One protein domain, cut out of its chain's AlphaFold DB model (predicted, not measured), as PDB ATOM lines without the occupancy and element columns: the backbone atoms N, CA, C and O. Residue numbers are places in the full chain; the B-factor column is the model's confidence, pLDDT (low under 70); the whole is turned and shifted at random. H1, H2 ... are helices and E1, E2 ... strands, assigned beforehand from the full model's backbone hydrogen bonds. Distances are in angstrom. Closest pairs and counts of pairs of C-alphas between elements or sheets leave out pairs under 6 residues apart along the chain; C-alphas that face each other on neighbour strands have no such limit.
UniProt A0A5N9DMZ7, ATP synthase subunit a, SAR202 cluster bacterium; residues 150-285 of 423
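What this domain is: This is residues 150 to 285 of the 423 residues of the protein "ATP synthase subunit a" of SAR202 cluster bacterium (UniProt A0A5N9DMZ7). A small, strongly twisted four-strand sheet stands at one end of the longest axis, and a group of three helices, H1, H2 and H3, reaches away from it, H2 between H1 and H3. H1 begins at the sheet and runs outward, H2 crosses it on the way back, H3 runs outward beside H2, and H4 returns to pack on the first turn of H1. The printed part has 136 residues, in the order E1 H1 H2 E2 E3 H3 H4 E4; the sheet, E1 E4 E2 E3, is antiparallel, and the class is mixed, helices and strands. The whole is compact, with a radius of gyration of the C-alphas of 15.8 A and spans of 48 by 33 by 23 A.

Where its parts are: E1, residues 150 to 153, begins at C-alpha 150 (30.410, -55.605, 60.783) and measures 9.3 A. H1, residues 154 to 172, is 26.6 A long, ends at C-alpha 172 (24.745, -21.918, 56.832) and has a kink of 36 degrees near residue 164. H2, residues 178 to 193, is 21.8 A long. E2, residues 197 to 201, spans 13.0 A, and E3, residues 215 to 217, 6.6 A. H3, residues 226 to 238, is 18.7 A long, and H4, residues 248 to 257, 14.2 A. E4, residues 278 to 284, spans 18.0 A and ends at C-alpha 284 (36.465, -53.951, 61.359).

How they stand to each other: In the sheet, E1 and E3 are edge strands. N 152 and O 281, 2.8 A, join E1 to E4 within hydrogen-bond range, as N 199 and O 280, 2.8 A, join E2 to E4. The hairpin E2 and E3 has N 216 and O 198 at 2.7 A. There are two split strand-helix-strand units, each of two strands of the sheet that are not neighbours, with helices between them along the chain: E1, H1 H2, E2, with E4 between E1 and E2 in the sheet, and E3, H3 H4, E4, with E2 between E3 and E4 in the sheet, both with right-handed crossovers. H1 only grazes the sheet with residues 154 to 159, and H4 with residues 255 to 257. H1 touches H4 with residues 154 to 158 alone; the closest C-alphas, of Glu 155 and Ile 255, are 5.2 A apart. H1 and H2 touch at a steep tilt of 66 degrees, opposite ways, closest at the C-alphas of Leu 165 and Ala 185, 5.3 A. H2 and H3 touch at a shallow tilt of 21 degrees, opposite ways, closest at the C-alphas of Gln 180 and Ile 236, 5.7 A. H1 and H3 are apart. Every O i to N i+4 pair is within hydrogen-bond range in H2, H3 and H4, and 12 of 15 are in H1.

The domain as a whole: The C-alphas farthest apart, of Glu 175 and Gly 209, are 48.2 A apart. The printed part has no cut. The links E2 to E3, 13 residues, and H4 to E4, 20 residues, are long; in the latter, residues 264 to 265 pair antiparallel with residues 271 to 272. The mean pLDDT of the printed part is 78.8, and it is under 70 at residues 150 to 151, 202 to 215, 265 to 270 and 281 to 285.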
ATOM      1  N   ARG A 150      31.798 -55.709  61.236       66.19
ATOM      2  CA  ARG A 150      30.410 -55.605  60.783       66.19
ATOM      3  C   ARG A 150      30.408 -55.028  59.376       66.19
ATOM      4  O   ARG A 150      31.223 -54.172  59.055       66.19
ATOM      5  N   ILE A 151      29.481 -55.494  58.555       67.94
ATOM      6  CA  ILE A 151      29.175 -54.819  57.303       67.94
ATOM      7  C   ILE A 151      28.218 -53.677  57.633       67.94
ATOM      8  O   ILE A 151      27.119 -53.922  58.135       67.94
ATOM      9  N   GLU A 152      28.657 -52.458  57.374       72.12
ATOM     10  CA  GLU A 152      27.814 -51.274  57.352       72.12
ATOM     11  C   GLU A 152      27.119 -51.214  55.989       72.12
ATOM     12  O   GLU A 152      27.763 -51.315  54.938       72.12
ATOM     13  N   THR A 153      25.790 -51.145  56.002       80.56
ATOM     14  CA  THR A 153      25.001 -51.011  54.768       80.56
ATOM     15  C   THR A 153      25.146 -49.602  54.197       80.56
ATOM     16  O   THR A 153      25.568 -48.687  54.898       80.56
ATOM     17  N   VAL A 154      24.796 -49.411  52.924       82.44
ATOM     18  CA  VAL A 154      24.838 -48.085  52.282       82.44
ATOM     19  C   VAL A 154      23.936 -47.092  53.020       82.44
ATOM     20  O   VAL A 154      24.351 -45.966  53.250       82.44
ATOM     21  N   GLU A 155      22.760 -47.528  53.474       83.88
ATOM     22  CA  GLU A 155      21.861 -46.734  54.319       83.88
ATOM     23  C   GLU A 155      22.514 -46.303  55.640       83.88
ATOM     24  O   GLU A 155      22.496 -45.123  55.982       83.88
ATOM     25  N   GLU A 156      23.129 -47.243  56.364       77.81
ATOM     26  CA  GLU A 156      23.800 -46.962  57.642       77.81
ATOM     27  C   GLU A 156      24.986 -45.998  57.446       77.81
ATOM     28  O   GLU A 156      25.141 -45.046  58.208       77.81
ATOM     29  N   TRP A 157      25.747 -46.172  56.360       82.31
ATOM     30  CA  TRP A 157      26.859 -45.294  55.998       82.31
ATOM     31  C   TRP A 157      26.397 -43.874  55.631       82.31
ATOM     32  O   TRP A 157      26.978 -42.903  56.127       82.31
ATOM     33  N   VAL A 158      25.337 -43.740  54.818       83.56
ATOM     34  CA  VAL A 158      24.728 -42.439  54.481       83.56
ATOM     35  C   VAL A 158      24.238 -41.756  55.751       83.56
ATOM     36  O   VAL A 158      24.528 -40.583  55.956       83.56
ATOM     37  N   HIS A 159      23.569 -42.491  56.642       84.06
ATOM     38  CA  HIS A 159      23.073 -41.936  57.897       84.06
ATOM     39  C   HIS A 159      24.194 -41.381  58.785       84.06
ATOM     40  O   HIS A 159      23.985 -40.385  59.462       84.06
ATOM     41  N   HIS A 160      25.387 -41.978  58.792       77.56
ATOM     42  CA  HIS A 160      26.512 -41.448  59.566       77.56
ATOM     43  C   HIS A 160      27.180 -40.226  58.927       77.56
ATOM     44  O   HIS A 160      27.568 -39.314  59.652       77.56
ATOM     45  N   HIS A 161      27.312 -40.194  57.599       80.25
ATOM     46  CA  HIS A 161      27.990 -39.096  56.899       80.25
ATOM     47  C   HIS A 161      27.091 -37.871  56.716       80.25
ATOM     48  O   HIS A 161      27.590 -36.753  56.609       80.25
ATOM     49  N   ILE A 162      25.770 -38.065  56.715       85.44
ATOM     50  CA  ILE A 162      24.826 -36.966  56.531       85.44
ATOM     51  C   ILE A 162      24.729 -36.062  57.765       85.44
ATOM     52  O   ILE A 162      24.550 -34.871  57.584       85.44
ATOM     53  N   HIS A 163      24.928 -36.570  58.992       81.75
ATOM     54  CA  HIS A 163      24.828 -35.759  60.225       81.75
ATOM     55  C   HIS A 163      25.810 -34.584  60.253       81.75
ATOM     56  O   HIS A 163      25.419 -33.465  60.576       81.75
ATOM     57  N   ASP A 164      27.076 -34.824  59.894       79.44
ATOM     58  CA  ASP A 164      28.098 -33.768  59.877       79.44
ATOM     59  C   ASP A 164      27.766 -32.706  58.799       79.44
ATOM     60  O   ASP A 164      28.010 -31.516  58.991       79.44
ATOM     61  N   LEU A 165      27.159 -33.121  57.678       84.19
ATOM     62  CA  LEU A 165      26.697 -32.226  56.610       84.19
ATOM     63  C   LEU A 165      25.405 -31.484  56.980       84.19
ATOM     64  O   LEU A 165      25.268 -30.313  56.644       84.19
ATOM     65  N   GLU A 166      24.474 -32.128  57.681       86.31
ATOM     66  CA  GLU A 166      23.253 -31.506  58.199       86.31
ATOM     67  C   GLU A 166      23.586 -30.392  59.191       86.31
ATOM     68  O   GLU A 166      22.979 -29.328  59.120       86.31
ATOM     69  N   GLU A 167      24.571 -30.599  60.070       85.88
ATOM     70  CA  GLU A 167      25.034 -29.568  61.007       85.88
ATOM     71  C   GLU A 167      25.618 -28.358  60.255       85.88
ATOM     72  O   GLU A 167      25.248 -27.220  60.540       85.88
ATOM     73  N   LEU A 168      26.446 -28.593  59.227       86.50
ATOM     74  CA  LEU A 168      26.994 -27.527  58.378       86.50
ATOM     75  C   LEU A 168      25.905 -26.768  57.609       86.50
ATOM     76  O   LEU A 168      25.906 -25.539  57.583       86.50
ATOM     77  N   VAL A 169      24.960 -27.488  57.002       87.44
ATOM     78  CA  VAL A 169      23.853 -26.886  56.247       87.44
ATOM     79  C   VAL A 169      22.924 -26.105  57.175       87.44
ATOM     80  O   VAL A 169      22.467 -25.024  56.806       87.44
ATOM     81  N   HIS A 170      22.658 -26.610  58.380       89.56
ATOM     82  CA  HIS A 170      21.858 -25.912  59.381       89.56
ATOM     83  C   HIS A 170      22.519 -24.602  59.838       89.56
ATOM     84  O   HIS A 170      21.835 -23.586  59.975       89.56
ATOM     85  N   ASP A 171      23.841 -24.607  60.030       88.62
ATOM     86  CA  ASP A 171      24.611 -23.415  60.397       88.62
ATOM     87  C   ASP A 171      24.658 -22.370  59.265       88.62
ATOM     88  O   ASP A 171      24.601 -21.164  59.529       88.62
ATOM     89  N   GLU A 172      24.747 -22.807  58.003       89.19
ATOM     90  CA  GLU A 172      24.745 -21.918  56.832       89.19
ATOM     91  C   GLU A 172      23.350 -21.367  56.495       89.19
ATOM     92  O   GLU A 172      23.229 -20.204  56.092       89.19
ATOM     93  N   HIS A 173      22.307 -22.178  56.686       88.06
ATOM     94  CA  HIS A 173      20.919 -21.882  56.328       88.06
ATOM     95  C   HIS A 173      19.952 -22.120  57.502       88.06
ATOM     96  O   HIS A 173      19.103 -23.015  57.446       88.06
ATOM     97  N   PRO A 174      20.001 -21.288  58.560       85.75
ATOM     98  CA  PRO A 174      19.137 -21.435  59.735       85.75
ATOM     99  C   PRO A 174      17.642 -21.229  59.433       85.75
ATOM    100  O   PRO A 174      16.784 -21.535  60.260       85.75
ATOM    101  N   GLU A 175      17.309 -20.663  58.272       87.69
ATOM    102  CA  GLU A 175      15.944 -20.477  57.784       87.69
ATOM    103  C   GLU A 175      15.317 -21.726  57.142       87.69
ATOM    104  O   GLU A 175      14.109 -21.719  56.879       87.69
ATOM    105  N   TYR A 176      16.099 -22.772  56.865       87.69
ATOM    106  CA  TYR A 176      15.603 -23.999  56.240       87.69
ATOM    107  C   TYR A 176      14.885 -24.894  57.249       87.69
ATOM    108  O   TYR A 176      15.243 -24.973  58.422       87.69
ATOM    109  N   SER A 177      13.837 -25.572  56.781       88.50
ATOM    110  CA  SER A 177      13.188 -26.630  57.561       88.50
ATOM    111  C   SER A 177      14.096 -27.856  57.683       88.50
ATOM    112  O   SER A 177      14.914 -28.099  56.800       88.50
ATOM    113  N   ASP A 178      13.905 -28.665  58.729       86.69
ATOM    114  CA  ASP A 178      14.682 -29.897  58.953       86.69
ATOM    115  C   ASP A 178      14.679 -30.823  57.718       86.69
ATOM    116  O   ASP A 178      15.694 -31.421  57.374       86.69
ATOM    117  N   GLU A 179      13.557 -30.882  56.990       86.62
ATOM    118  CA  GLU A 179      13.445 -31.638  55.735       86.62
ATOM    119  C   GLU A 179      14.361 -31.068  54.639       86.62
ATOM    120  O   GLU A 179      15.045 -31.819  53.946       86.62
ATOM    121  N   GLN A 180      14.408 -29.741  54.483       86.75
ATOM    122  CA  GLN A 180      15.279 -29.088  53.500       86.75
ATOM    123  C   GLN A 180      16.759 -29.237  53.858       86.75
ATOM    124  O   GLN A 180      17.575 -29.414  52.956       86.75
ATOM    125  N   VAL A 181      17.093 -29.190  55.150       88.94
ATOM    126  CA  VAL A 181      18.455 -29.429  55.646       88.94
ATOM    127  C   VAL A 181      18.899 -30.844  55.278       88.94
ATOM    128  O   VAL A 181      19.929 -31.000  54.626       88.94
ATOM    129  N   HIS A 182      18.083 -31.855  55.593       89.50
ATOM    130  CA  HIS A 182      18.361 -33.250  55.243       89.50
ATOM    131  C   HIS A 182      18.499 -33.454  53.728       89.50
ATOM    132  O   HIS A 182      19.474 -34.032  53.251       89.50
ATOM    133  N   GLY A 183      17.542 -32.940  52.946       88.00
ATOM    134  CA  GLY A 183      17.545 -33.088  51.493       88.00
ATOM    135  C   GLY A 183      18.768 -32.447  50.834       88.00
ATOM    136  O   GLY A 183      19.351 -33.035  49.924       88.00
ATOM    137  N   LEU A 184      19.181 -31.263  51.297       90.38
ATOM    138  CA  LEU A 184      20.361 -30.578  50.770       90.38
ATOM    139  C   LEU A 184      21.662 -31.270  51.203       90.38
ATOM    140  O   LEU A 184      22.552 -31.454  50.375       90.38
ATOM    141  N   ALA A 185      21.747 -31.720  52.458       89.44
ATOM    142  CA  ALA A 185      22.876 -32.507  52.949       89.44
ATOM    143  C   ALA A 185      23.048 -33.808  52.149       89.44
ATOM    144  O   ALA A 185      24.169 -34.169  51.791       89.44
ATOM    145  N   LEU A 186      21.945 -34.474  51.786       90.31
ATOM    146  CA  LEU A 186      21.967 -35.666  50.938       90.31
ATOM    147  C   LEU A 186      22.503 -35.373  49.528       90.31
ATOM    148  O   LEU A 186      23.285 -36.160  48.996       90.31
ATOM    149  N   VAL A 187      22.107 -34.249  48.921       90.62
ATOM    150  CA  VAL A 187      22.623 -33.818  47.609       90.62
ATOM    151  C   VAL A 187      24.130 -33.573  47.684       90.62
ATOM    152  O   VAL A 187      24.870 -34.149  46.888       90.62
ATOM    153  N   HIS A 188      24.592 -32.798  48.670       90.06
ATOM    154  CA  HIS A 188      26.019 -32.530  48.871       90.06
ATOM    155  C   HIS A 188      26.817 -33.820  49.094       90.06
ATOM    156  O   HIS A 188      27.870 -34.007  48.487       90.06
ATOM    157  N   LEU A 189      26.283 -34.750  49.891       88.69
ATOM    158  CA  LEU A 189      26.902 -36.051  50.134       88.69
ATOM    159  C   LEU A 189      27.088 -36.839  48.833       88.69
ATOM    160  O   LEU A 189      28.160 -37.389  48.596       88.69
ATOM    161  N   LEU A 190      26.070 -36.897  47.970       87.50
ATOM    162  CA  LEU A 190      26.153 -37.619  46.696       87.50
ATOM    163  C   LEU A 190      27.095 -36.947  45.688       87.50
ATOM    164  O   LEU A 190      27.724 -37.647  44.889       87.50
ATOM    165  N   GLU A 191      27.216 -35.620  45.722       86.56
ATOM    166  CA  GLU A 191      28.162 -34.874  44.888       86.56
ATOM    167  C   GLU A 191      29.613 -35.069  45.338       86.56
ATOM    168  O   GLU A 191      30.485 -35.326  44.505       86.56
ATOM    169  N   GLU A 192      29.872 -34.992  46.643       84.62
ATOM    170  CA  GLU A 192      31.216 -35.103  47.210       84.62
ATOM    171  C   GLU A 192      31.704 -36.559  47.241       84.62
ATOM    172  O   GLU A 192      32.824 -36.859  46.822       84.62
ATOM    173  N   HIS A 193      30.836 -37.483  47.656       82.31
ATOM    174  CA  HIS A 193      31.171 -38.888  47.887       82.31
ATOM    175  C   HIS A 193      30.657 -39.842  46.799       82.31
ATOM    176  O   HIS A 193      30.776 -41.060  46.923       82.31
ATOM    177  N   GLY A 194      30.130 -39.338  45.680       77.50
ATOM    178  CA  GLY A 194      29.614 -40.172  44.585       77.50
ATOM    179  C   GLY A 194      30.637 -41.150  43.982       77.50
ATOM    180  O   GLY A 194      30.262 -42.177  43.405       77.50
ATOM    181  N   ALA A 195      31.930 -40.844  44.120       77.62
ATOM    182  CA  ALA A 195      33.044 -41.681  43.677       77.62
ATOM    183  C   ALA A 195      33.557 -42.656  44.753       77.62
ATOM    184  O   ALA A 195      34.362 -43.536  44.428       77.62
ATOM    185  N   ASP A 196      33.106 -42.531  46.003       78.38
ATOM    186  CA  ASP A 196      33.518 -43.423  47.083       78.38
ATOM    187  C   ASP A 196      33.022 -44.837  46.819       78.38
ATOM    188  O   ASP A 196      31.951 -45.065  46.260       78.38
ATOM    189  N   THR A 197      33.850 -45.817  47.168       77.00
ATOM    190  CA  THR A 197      33.671 -47.190  46.699       77.00
ATOM    191  C   THR A 197      33.291 -48.143  47.831       77.00
ATOM    192  O   THR A 197      33.812 -48.070  48.939       77.00
ATOM    193  N   PHE A 198      32.415 -49.101  47.554       74.94
ATOM    194  CA  PHE A 198      31.847 -50.039  48.525       74.94
ATOM    195  C   PHE A 198      32.142 -51.477  48.122       74.94
ATOM    196  O   PHE A 198      32.314 -51.791  46.948       74.94
ATOM    197  N   VAL A 199      32.208 -52.387  49.083       74.38
ATOM    198  CA  VAL A 199      32.443 -53.803  48.796       74.38
ATOM    199  C   VAL A 199      31.126 -54.452  48.382       74.38
ATOM    200  O   VAL A 199      30.158 -54.412  49.134       74.38
ATOM    201  N   ALA A 200      31.090 -55.081  47.204       75.00
ATOM    202  CA  ALA A 200      29.953 -55.900  46.786       75.00
ATOM    203  C   ALA A 200      30.104 -57.335  47.308       75.00
ATOM    204  O   ALA A 200      31.102 -58.011  47.042       75.00
ATOM    205  N   PHE A 201      29.094 -57.839  48.011       71.12
ATOM    206  CA  PHE A 201      29.111 -59.174  48.612       71.12
ATOM    207  C   PHE A 201      27.789 -59.919  48.385       71.12
ATOM    208  O   PHE A 201      26.816 -59.391  47.850       71.12
ATOM    209  N   HIS A 202      27.782 -61.208  48.722       64.50
ATOM    210  CA  HIS A 202      26.612 -62.070  48.579       64.50
ATOM    211  C   HIS A 202      26.292 -62.694  49.944       64.50
ATOM    212  O   HIS A 202      27.079 -63.486  50.463       64.50
ATOM    213  N   GLY A 203      25.151 -62.333  50.539       62.81
ATOM    214  CA  GLY A 203      24.754 -62.792  51.877       62.81
ATOM    215  C   GLY A 203      25.393 -61.991  53.021       62.81
ATOM    216  O   GLY A 203      25.593 -60.795  52.896       62.81
ATOM    217  N   ILE A 204      25.686 -62.643  54.153       52.81
ATOM    218  CA  ILE A 204      26.175 -61.993  55.396       52.81
ATOM    219  C   ILE A 204      27.722 -61.963  55.467       52.81
ATOM    220  O   ILE A 204      28.304 -61.372  56.368       52.81
ATOM    221  N   TRP A 205      28.409 -62.614  54.522       48.16
ATOM    222  CA  TRP A 205      29.859 -62.812  54.561       48.16
ATOM    223  C   TRP A 205      30.562 -62.129  53.388       48.16
ATOM    224  O   TRP A 205      30.280 -62.426  52.226       48.16
ATOM    225  N   VAL A 206      31.545 -61.280  53.698       55.75
ATOM    226  CA  VAL A 206      32.521 -60.783  52.721       55.75
ATOM    227  C   VAL A 206      33.670 -61.797  52.639       55.75
ATOM    228  O   VAL A 206      34.330 -62.046  53.650       55.75
ATOM    229  N   PRO A 207      33.933 -62.429  51.480       46.38
ATOM    230  CA  PRO A 207      35.084 -63.309  51.344       46.38
ATOM    231  C   PRO A 207      36.378 -62.488  51.405       46.38
ATOM    232  O   PRO A 207      36.590 -61.594  50.579       46.38
ATOM    233  N   LEU A 208      37.248 -62.829  52.363       44.62
ATOM    234  CA  LEU A 208      38.597 -62.272  52.503       44.62
ATOM    235  C   LEU A 208      39.329 -62.289  51.151       44.62
ATOM    236  O   LEU A 208      39.373 -63.321  50.478       44.62
ATOM    237  N   GLY A 209      39.884 -61.144  50.752       44.47
ATOM    238  CA  GLY A 209      40.690 -60.987  49.537       44.47
ATOM    239  C   GLY A 209      39.908 -60.685  48.252       44.47
ATOM    240  O   GLY A 209      40.307 -59.797  47.517       44.47
ATOM    241  N   ASN A 210      38.770 -61.334  47.972       39.62
ATOM    242  CA  ASN A 210      38.066 -61.121  46.690       39.62
ATOM    243  C   ASN A 210      37.051 -59.962  46.699       39.62
ATOM    244  O   ASN A 210      36.806 -59.376  45.646       39.62
ATOM    245  N   GLY A 211      36.449 -59.640  47.852       46.16
ATOM    246  CA  GLY A 211      35.480 -58.538  47.966       46.16
ATOM    247  C   GLY A 211      36.134 -57.150  48.005       46.16
ATOM    248  O   GLY A 211      35.648 -56.216  47.377       46.16
ATOM    249  N   GLU A 212      37.276 -57.019  48.685       45.94
ATOM    250  CA  GLU A 212      37.966 -55.732  48.885       45.94
ATOM    251  C   GLU A 212      38.779 -55.256  47.674       45.94
ATOM    252  O   GLU A 212      39.066 -54.067  47.564       45.94
ATOM    253  N   GLN A 213      39.129 -56.147  46.741       46.38
ATOM    254  CA  GLN A 213      39.842 -55.762  45.517       46.38
ATOM    255  C   GLN A 213      38.929 -55.205  44.418       46.38
ATOM    256  O   GLN A 213      39.420 -54.635  43.447       46.38
ATOM    257  N   LYS A 214      37.607 -55.362  44.545       59.88
ATOM    258  CA  LYS A 214      36.638 -54.945  43.524       59.88
ATOM    259  C   LYS A 214      35.507 -54.159  44.176       59.88
ATOM    260  O   LYS A 214      34.432 -54.694  44.442       59.88
ATOM    261  N   ARG A 215      35.798 -52.892  44.471       69.31
ATOM    262  CA  ARG A 215      34.858 -51.968  45.102       69.31
ATOM    263  C   ARG A 215      34.013 -51.258  44.040       69.31
ATOM    264  O   ARG A 215      34.510 -50.921  42.970       69.31
ATOM    265  N   VAL A 216      32.737 -51.063  44.342       77.75
ATOM    266  CA  VAL A 216      31.720 -50.464  43.478       77.75
ATOM    267  C   VAL A 216      31.490 -49.018  43.913       77.75
ATOM    268  O   VAL A 216      31.209 -48.814  45.091       77.75
ATOM    269  N   PRO A 217      31.619 -48.017  43.029       82.06
ATOM    270  CA  PRO A 217      31.400 -46.624  43.411       82.06
ATOM    271  C   PRO A 217      29.930 -46.344  43.766       82.06
ATOM    272  O   PRO A 217      29.026 -47.009  43.248       82.06
ATOM    273  N   LEU A 218      29.694 -45.361  44.640       84.06
ATOM    274  CA  LEU A 218      28.365 -44.998  45.145       84.06
ATOM    275  C   LEU A 218      27.394 -44.686  44.010       84.06
ATOM    276  O   LEU A 218      26.266 -45.162  44.024       84.06
ATOM    277  N   ASN A 219      27.859 -43.988  42.973       84.62
ATOM    278  CA  ASN A 219      27.081 -43.661  41.774       84.62
ATOM    279  C   ASN A 219      26.676 -44.869  40.897       84.62
ATOM    280  O   ASN A 219      26.028 -44.697  39.865       84.62
ATOM    281  N   LYS A 220      27.090 -46.093  41.252       86.06
ATOM    282  CA  LYS A 220      26.636 -47.358  40.635       86.06
ATOM    283  C   LYS A 220      25.684 -48.146  41.533       86.06
ATOM    284  O   LYS A 220      25.134 -49.166  41.103       86.06
ATOM    285  N   ILE A 221      25.510 -47.684  42.766       84.38
ATOM    286  CA  ILE A 221      24.589 -48.216  43.771       84.38
ATOM    287  C   ILE A 221      23.360 -47.307  43.841       84.38
ATOM    288  O   ILE A 221      22.240 -47.785  43.706       84.38
ATOM    289  N   VAL A 222      23.593 -46.000  43.976       86.94
ATOM    290  CA  VAL A 222      22.589 -44.941  43.929       86.94
ATOM    291  C   VAL A 222      22.608 -44.328  42.538       86.94
ATOM    292  O   VAL A 222      23.627 -43.796  42.098       86.94
ATOM    293  N   THR A 223      21.490 -44.432  41.820       85.31
ATOM    294  CA  THR A 223      21.418 -43.985  40.425       85.31
ATOM    295  C   THR A 223      21.077 -42.499  40.361       85.31
ATOM    296  O   THR A 223      19.935 -42.114  40.614       85.31
ATOM    297  N   PHE A 224      22.048 -41.667  39.988       85.56
ATOM    298  CA  PHE A 224      21.851 -40.225  39.828       85.56
ATOM    299  C   PHE A 224      22.728 -39.634  38.717       85.56
ATOM    300  O   PHE A 224      23.780 -40.172  38.365       85.56
ATOM    301  N   THR A 225      22.304 -38.491  38.183       86.75
ATOM    302  CA  THR A 225      23.095 -37.657  37.268       86.75
ATOM    303  C   THR A 225      23.313 -36.262  37.856       86.75
ATOM    304  O   THR A 225      22.479 -35.773  38.615       86.75
ATOM    305  N   SER A 226      24.408 -35.588  37.485       84.69
ATOM    306  CA  SER A 226      24.691 -34.223  37.963       84.69
ATOM    307  C   SER A 226      23.557 -33.244  37.628       84.69
ATOM    308  O   SER A 226      23.174 -32.429  38.458       84.69
ATOM    309  N   ASP A 227      22.942 -33.375  36.448       86.94
ATOM    310  CA  ASP A 227      21.798 -32.544  36.049       86.94
ATOM    311  C   ASP A 227      20.537 -32.808  36.893       86.94
ATOM    312  O   ASP A 227      19.695 -31.921  37.041       86.94
ATOM    313  N   GLU A 228      20.356 -34.035  37.389       88.75
ATOM    314  CA  GLU A 228      19.252 -34.394  38.285       88.75
ATOM    315  C   GLU A 228      19.492 -33.862  39.700       88.75
ATOM    316  O   GLU A 228      18.560 -33.309  40.282       88.75
ATOM    317  N   LEU A 229      20.727 -33.957  40.211       88.19
ATOM    318  CA  LEU A 229      21.132 -33.396  41.506       88.19
ATOM    319  C   LEU A 229      20.946 -31.877  41.545       88.19
ATOM    320  O   LEU A 229      20.244 -31.391  42.422       88.19
ATOM    321  N   HIS A 230      21.439 -31.140  40.544       88.00
ATOM    322  CA  HIS A 230      21.262 -29.682  40.487       88.00
ATOM    323  C   HIS A 230      19.787 -29.259  40.435       88.00
ATOM    324  O   HIS A 230      19.373 -28.310  41.098       88.00
ATOM    325  N   LYS A 231      18.947 -29.978  39.676       88.25
ATOM    326  CA  LYS A 231      17.499 -29.701  39.640       88.25
ATOM    327  C   LYS A 231      16.820 -29.998  40.973       88.25
ATOM    328  O   LYS A 231      15.833 -29.344  41.302       88.25
ATOM    329  N   LEU A 232      17.293 -31.013  41.689       88.75
ATOM    330  CA  LEU A 232      16.785 -31.372  43.005       88.75
ATOM    331  C   LEU A 232      17.210 -30.330  44.050       88.75
ATOM    332  O   LEU A 232      16.365 -29.865  44.808       88.75
ATOM    333  N   GLU A 233      18.466 -29.884  44.009       90.00
ATOM    334  CA  GLU A 233      19.017 -28.802  44.830       90.00
ATOM    335  C   GLU A 233      18.197 -27.509  44.686       90.00
ATOM    336  O   GLU A 233      17.741 -26.935  45.675       90.00
ATOM    337  N   ASP A 234      17.922 -27.089  43.445       88.88
ATOM    338  CA  ASP A 234      17.102 -25.908  43.156       88.88
ATOM    339  C   ASP A 234      15.685 -26.030  43.743       88.88
ATOM    340  O   ASP A 234      15.138 -25.060  44.272       88.88
ATOM    341  N   LYS A 235      15.077 -27.222  43.691       86.62
ATOM    342  CA  LYS A 235      13.747 -27.468  44.276       86.62
ATOM    343  C   LYS A 235      13.758 -27.419  45.801       86.62
ATOM    344  O   LYS A 235      12.828 -26.863  46.389       86.62
ATOM    345  N   ILE A 236      14.800 -27.965  46.430       88.00
ATOM    346  CA  ILE A 236      14.979 -27.947  47.887       88.00
ATOM    347  C   ILE A 236      15.115 -26.502  48.383       88.00
ATOM    348  O   ILE A 236      14.419 -26.105  49.320       88.00
ATOM    349  N   LYS A 237      15.917 -25.679  47.694       87.06
ATOM    350  CA  LYS A 237      16.104 -24.251  48.016       87.06
ATOM    351  C   LYS A 237      14.810 -23.440  47.937       87.06
ATOM    352  O   LYS A 237      14.623 -22.492  48.694       87.06
ATOM    353  N   VAL A 238      13.908 -23.802  47.024       85.56
ATOM    354  CA  VAL A 238      12.607 -23.132  46.845       85.56
ATOM    355  C   VAL A 238      11.571 -23.581  47.891       85.56
ATOM    356  O   VAL A 238      10.547 -22.917  48.054       85.56
ATOM    357  N   GLY A 239      11.837 -24.661  48.634       71.94
ATOM    358  CA  GLY A 239      10.909 -25.206  49.632       71.94
ATOM    359  C   GLY A 239       9.655 -25.825  49.011       71.94
ATOM    360  O   GLY A 239       8.602 -25.867  49.646       71.94
ATOM    361  N   ASP A 240       9.752 -26.268  47.754       71.69
ATOM    362  CA  ASP A 240       8.707 -27.069  47.117       71.69
ATOM    363  C   ASP A 240       8.650 -28.462  47.768       71.69
ATOM    364  O   ASP A 240       9.550 -28.845  48.516       71.69
ATOM    365  N   LYS A 241       7.614 -29.253  47.486       80.88
ATOM    366  CA  LYS A 241       7.486 -30.634  47.975       80.88
ATOM    367  C   LYS A 241       8.478 -31.586  47.295       80.88
ATOM    368  O   LYS A 241       8.093 -32.516  46.587       80.88
ATOM    369  N   PHE A 242       9.769 -31.349  47.489       82.88
ATOM    370  CA  PHE A 242      10.853 -32.090  46.851       82.88
ATOM    371  C   PHE A 242      10.845 -33.583  47.230       82.88
ATOM    372  O   PHE A 242      11.271 -34.407  46.431       82.88
ATOM    373  N   TYR A 243      10.276 -33.955  48.382       80.38
ATOM    374  CA  TYR A 243      10.071 -35.350  48.796       80.38
ATOM    375  C   TYR A 243       9.073 -36.128  47.910       80.38
ATOM    376  O   TYR A 243       9.069 -37.360  47.888       80.38
ATOM    377  N   GLU A 244       8.216 -35.433  47.152       85.50
ATOM    378  CA  GLU A 244       7.352 -36.045  46.132       85.50
ATOM    379  C   GLU A 244       8.083 -36.210  44.781       85.50
ATOM    380  O   GLU A 244       7.529 -36.790  43.844       85.50
ATOM    381  N   ASP A 245       9.322 -35.717  44.652       88.06
ATOM    382  CA  ASP A 245      10.097 -35.807  43.417       88.06
ATOM    383  C   ASP A 245      10.558 -37.247  43.133       88.06
ATOM    384  O   ASP A 245      11.082 -37.958  43.993       88.06
ATOM    385  N   ALA A 246      10.394 -37.679  41.882       87.50
ATOM    386  CA  ALA A 246      10.748 -39.028  41.440       87.50
ATOM    387  C   ALA A 246      12.264 -39.308  41.438       87.50
ATOM    388  O   ALA A 246      12.679 -40.465  41.338       87.50
ATOM    389  N   VAL A 247      13.109 -38.275  41.465       88.44
ATOM    390  CA  VAL A 247      14.558 -38.402  41.668       88.44
ATOM    391  C   VAL A 247      14.837 -38.633  43.149       88.44
ATOM    392  O   VAL A 247      15.487 -39.618  43.479       88.44
ATOM    393  N   TYR A 248      14.273 -37.806  44.033       88.25
ATOM    394  CA  TYR A 248      14.461 -37.925  45.483       88.25
ATOM    395  C   TYR A 248      14.022 -39.298  46.015       88.25
ATOM    396  O   TYR A 248      14.808 -40.007  46.637       88.25
ATOM    397  N   GLN A 249      12.809 -39.744  45.667       89.69
ATOM    398  CA  GLN A 249      12.291 -41.050  46.105       89.69
ATOM    399  C   GLN A 249      13.121 -42.230  45.596       89.69
ATOM    400  O   GLN A 249      13.204 -43.272  46.241       89.69
ATOM    401  N   ARG A 250      13.732 -42.085  44.417       90.88
ATOM    402  CA  ARG A 250      14.598 -43.114  43.839       90.88
ATOM    403  C   ARG A 250      15.944 -43.168  44.539       90.88
ATOM    404  O   ARG A 250      16.437 -44.263  44.768       90.88
ATOM    405  N   ILE A 251      16.504 -42.009  44.881       89.94
ATOM    406  CA  ILE A 251      17.736 -41.909  45.659       89.94
ATOM    407  C   ILE A 251      17.535 -42.586  47.019       89.94
ATOM    408  O   ILE A 251      18.295 -43.492  47.345       89.94
ATOM    409  N   GLU A 252      16.482 -42.235  47.763       89.88
ATOM    410  CA  GLU A 252      16.181 -42.883  49.049       89.88
ATOM    411  C   GLU A 252      15.967 -44.394  48.898       89.88
ATOM    412  O   GLU A 252      16.506 -45.187  49.669       89.88
ATOM    413  N   HIS A 253      15.223 -44.809  47.871       90.00
ATOM    414  CA  HIS A 253      14.989 -46.221  47.591       90.00
ATOM    415  C   HIS A 253      16.288 -46.982  47.283       90.00
ATOM    416  O   HIS A 253      16.499 -48.074  47.804       90.00
ATOM    417  N   ASP A 254      17.166 -46.425  46.446       88.81
ATOM    418  CA  ASP A 254      18.439 -47.051  46.090       88.81
ATOM    419  C   ASP A 254      19.406 -47.101  47.290       88.81
ATOM    420  O   ASP A 254      20.123 -48.092  47.448       88.81
ATOM    421  N   ILE A 255      19.389 -46.089  48.167       88.00
ATOM    422  CA  ILE A 255      20.157 -46.069  49.424       88.00
ATOM    423  C   ILE A 255      19.676 -47.172  50.374       88.00
ATOM    424  O   ILE A 255      20.498 -47.938  50.879       88.00
ATOM    425  N   HIS A 256      18.360 -47.288  50.571       88.69
ATOM    426  CA  HIS A 256      17.755 -48.298  51.442       88.69
ATOM    427  C   HIS A 256      17.943 -49.724  50.896       88.69
ATOM    428  O   HIS A 256      18.189 -50.665  51.649       88.69
ATOM    429  N   GLU A 257      17.851 -49.925  49.577       86.50
ATOM    430  CA  GLU A 257      18.152 -51.233  48.988       86.50
ATOM    431  C   GLU A 257      19.647 -51.572  49.074       86.50
ATOM    432  O   GLU A 257      20.001 -52.729  49.314       86.50
ATOM    433  N   GLY A 258      20.530 -50.592  48.852       83.31
ATOM    434  CA  GLY A 258      21.980 -50.784  48.895       83.31
ATOM    435  C   GLY A 258      22.476 -51.840  47.901       83.31
ATOM    436  O   GLY A 258      23.432 -52.566  48.179       83.31
ATOM    437  N   VAL A 259      21.803 -51.987  46.755       86.06
ATOM    438  CA  VAL A 259      22.110 -52.995  45.729       86.06
ATOM    439  C   VAL A 259      22.770 -52.338  44.526       86.06
ATOM    440  O   VAL A 259      22.314 -51.310  44.041       86.06
ATOM    441  N   VAL A 260      23.805 -52.975  43.982       84.44
ATOM    442  CA  VAL A 260      24.467 -52.510  42.758       84.44
ATOM    443  C   VAL A 260      23.505 -52.585  41.567       84.44
ATOM    444  O   VAL A 260      22.992 -53.663  41.240       84.44
ATOM    445  N   LYS A 261      23.292 -51.448  40.897       85.44
ATOM    446  CA  LYS A 261      22.352 -51.296  39.773       85.44
ATOM    447  C   LYS A 261      23.050 -51.352  38.422       85.44
ATOM    448  O   LYS A 261      22.511 -51.911  37.465       85.44
ATOM    449  N   GLU A 262      24.267 -50.821  38.353       82.75
ATOM    450  CA  GLU A 262      24.998 -50.644  37.103       82.75
ATOM    451  C   GLU A 262      26.311 -51.428  37.053       82.75
ATOM    452  O   GLU A 262      26.969 -51.683  38.062       82.75
ATOM    453  N   VAL A 263      26.698 -51.797  35.831       80.81
ATOM    454  CA  VAL A 263      28.031 -52.325  35.528       80.81
ATOM    455  C   VAL A 263      29.005 -51.153  35.461       80.81
ATOM    456  O   VAL A 263      28.650 -50.068  34.994       80.81
ATOM    457  N   PHE A 264      30.243 -51.363  35.895       74.88
ATOM    458  CA  PHE A 264      31.294 -50.363  35.744       74.88
ATOM    459  C   PHE A 264      32.576 -50.974  35.197       74.88
ATOM    460  O   PHE A 264      32.842 -52.170  35.334       74.88
ATOM    461  N   ILE A 265      33.368 -50.114  34.566       69.00
ATOM    462  CA  ILE A 265      34.711 -50.429  34.098       69.00
ATOM    463  C   ILE A 265      35.661 -49.980  35.204       69.00
ATOM    464  O   ILE A 265      35.640 -48.815  35.601       69.00
ATOM    465  N   GLY A 266      36.432 -50.911  35.763       63.78
ATOM    466  CA  GLY A 266      37.438 -50.559  36.767       63.78
ATOM    467  C   GLY A 266      38.675 -49.926  36.130       63.78
ATOM    468  O   GLY A 266      38.817 -49.915  34.911       63.78
ATOM    469  N   GLY A 267      39.612 -49.455  36.955       59.16
ATOM    470  CA  GLY A 267      40.853 -48.814  36.485       59.16
ATOM    471  C   GLY A 267      41.775 -49.694  35.622       59.16
ATOM    472  O   GLY A 267      42.717 -49.174  35.037       59.16
ATOM    473  N   ASP A 268      41.484 -50.993  35.515       59.72
ATOM    474  CA  ASP A 268      42.224 -51.972  34.708       59.72
ATOM    475  C   ASP A 268      41.573 -52.238  33.330       59.72
ATOM    476  O   ASP A 268      41.822 -53.283  32.731       59.72
ATOM    477  N   ASP A 269      40.665 -51.367  32.870       61.19
ATOM    478  CA  ASP A 269      39.843 -51.524  31.648       61.19
ATOM    479  C   ASP A 269      38.965 -52.795  31.612       61.19
ATOM    480  O   ASP A 269      38.383 -53.152  30.586       61.19
ATOM    481  N   ASN A 270      38.823 -53.475  32.751       65.94
ATOM    482  CA  ASN A 270      37.986 -54.659  32.893       65.94
ATOM    483  C   ASN A 270      36.553 -54.282  33.289       65.94
ATOM    484  O   ASN A 270      36.333 -53.481  34.200       65.94
ATOM    485  N   GLU A 271      35.582 -54.917  32.630       74.62
ATOM    486  CA  GLU A 271      34.160 -54.794  32.943       74.62
ATOM    487  C   GLU A 271      33.799 -55.663  34.156       74.62
ATOM    488  O   GLU A 271      34.061 -56.871  34.188       74.62
ATOM    489  N   TYR A 272      33.185 -55.044  35.163       71.00
ATOM    490  CA  TYR A 272      32.794 -55.699  36.402       71.00
ATOM    491  C   TYR A 272      31.274 -55.701  36.573       71.00
ATOM    492  O   TYR A 272      30.668 -54.681  36.900       71.00
ATOM    493  N   ASP A 273      30.658 -56.873  36.401       80.62
ATOM    494  CA  ASP A 273      29.222 -57.060  36.625       80.62
ATOM    495  C   ASP A 273      28.944 -57.556  38.053       80.62
ATOM    496  O   ASP A 273      29.096 -58.739  38.383       80.62
ATOM    497  N   PHE A 274      28.548 -56.621  38.915       76.88
ATOM    498  CA  PHE A 274      28.108 -56.892  40.285       76.88
ATOM    499  C   PHE A 274      26.612 -56.651  40.489       76.88
ATOM    500  O   PHE A 274      26.161 -56.626  41.633       76.88
ATOM    501  N   ARG A 275      25.837 -56.498  39.409       81.50
ATOM    502  CA  ARG A 275      24.415 -56.159  39.501       81.50
ATOM    503  C   ARG A 275      23.647 -57.153  40.367       81.50
ATOM    504  O   ARG A 275      23.852 -58.365  40.285       81.50
ATOM    505  N   GLY A 276      22.759 -56.629  41.207       79.38
ATOM    506  CA  GLY A 276      21.951 -57.442  42.117       79.38
ATOM    507  C   GLY A 276      22.689 -57.936  43.366       79.38
ATOM    508  O   GLY A 276      22.110 -58.692  44.144       79.38
ATOM    509  N   LYS A 277      23.951 -57.539  43.584       81.50
ATOM    510  CA  LYS A 277      24.659 -57.785  44.847       81.50
ATOM    511  C   LYS A 277      24.477 -56.619  45.807       81.50
ATOM    512  O   LYS A 277      24.460 -55.466  45.383       81.50
ATOM    513  N   THR A 278      24.391 -56.933  47.094       81.44
ATOM    514  CA  THR A 278      24.392 -55.932  48.163       81.44
ATOM    515  C   THR A 278      25.784 -55.317  48.279       81.44
ATOM    516  O   THR A 278      26.794 -56.023  48.186       81.44
ATOM    517  N   ALA A 279      25.823 -54.003  48.460       80.06
ATOM    518  CA  ALA A 279      27.022 -53.224  48.691       80.06
ATOM    519  C   ALA A 279      27.064 -52.730  50.140       80.06
ATOM    520  O   ALA A 279      26.036 -52.513  50.779       80.06
ATOM    521  N   GLY A 280      28.271 -52.568  50.668       74.56
ATOM    522  CA  GLY A 280      28.475 -52.060  52.018       74.56
ATOM    523  C   GLY A 280      29.946 -51.841  52.327       74.56
ATOM    524  O   GLY A 280      30.830 -52.240  51.561       74.56
ATOM    525  N   LEU A 281      30.207 -51.190  53.452       69.56
ATOM    526  CA  LEU A 281      31.551 -50.942  53.946       69.56
ATOM    527  C   LEU A 281      31.884 -51.962  55.038       69.56
ATOM    528  O   LEU A 281      31.084 -52.223  55.934       69.56
ATOM    529  N   LEU A 282      33.060 -52.585  54.962       62.75
ATOM    530  CA  LEU A 282      33.532 -53.442  56.045       62.75
ATOM    531  C   LEU A 282      34.084 -52.548  57.157       62.75
ATOM    532  O   LEU A 282      35.149 -51.957  56.998       62.75
ATOM    533  N   VAL A 283      33.386 -52.497  58.289       60.34
ATOM    534  CA  VAL A 283      33.843 -51.809  59.497       60.34
ATOM    535  C   VAL A 283      34.463 -52.845  60.442       60.34
ATOM    536  O   VAL A 283      33.735 -53.585  61.114       60.34
ATOM    537  N   PRO A 284      35.804 -52.976  60.496       57.66
ATOM    538  CA  PRO A 284      36.465 -53.951  61.359       57.66
ATOM    539  C   PRO A 284      36.229 -53.637  62.846       57.66
ATOM    540  O   PRO A 284      36.509 -52.534  63.304       57.66
ATOM    541  N   TYR A 285      35.779 -54.635  63.616       54.59
ATOM    542  CA  TYR A 285      35.585 -54.545  65.072       54.59
ATOM    543  C   TYR A 285      36.910 -54.468  65.831       54.59
ATOM    544  O   TYR A 285      36.999 -53.905  66.919       54.59
TER     545      TYR A 285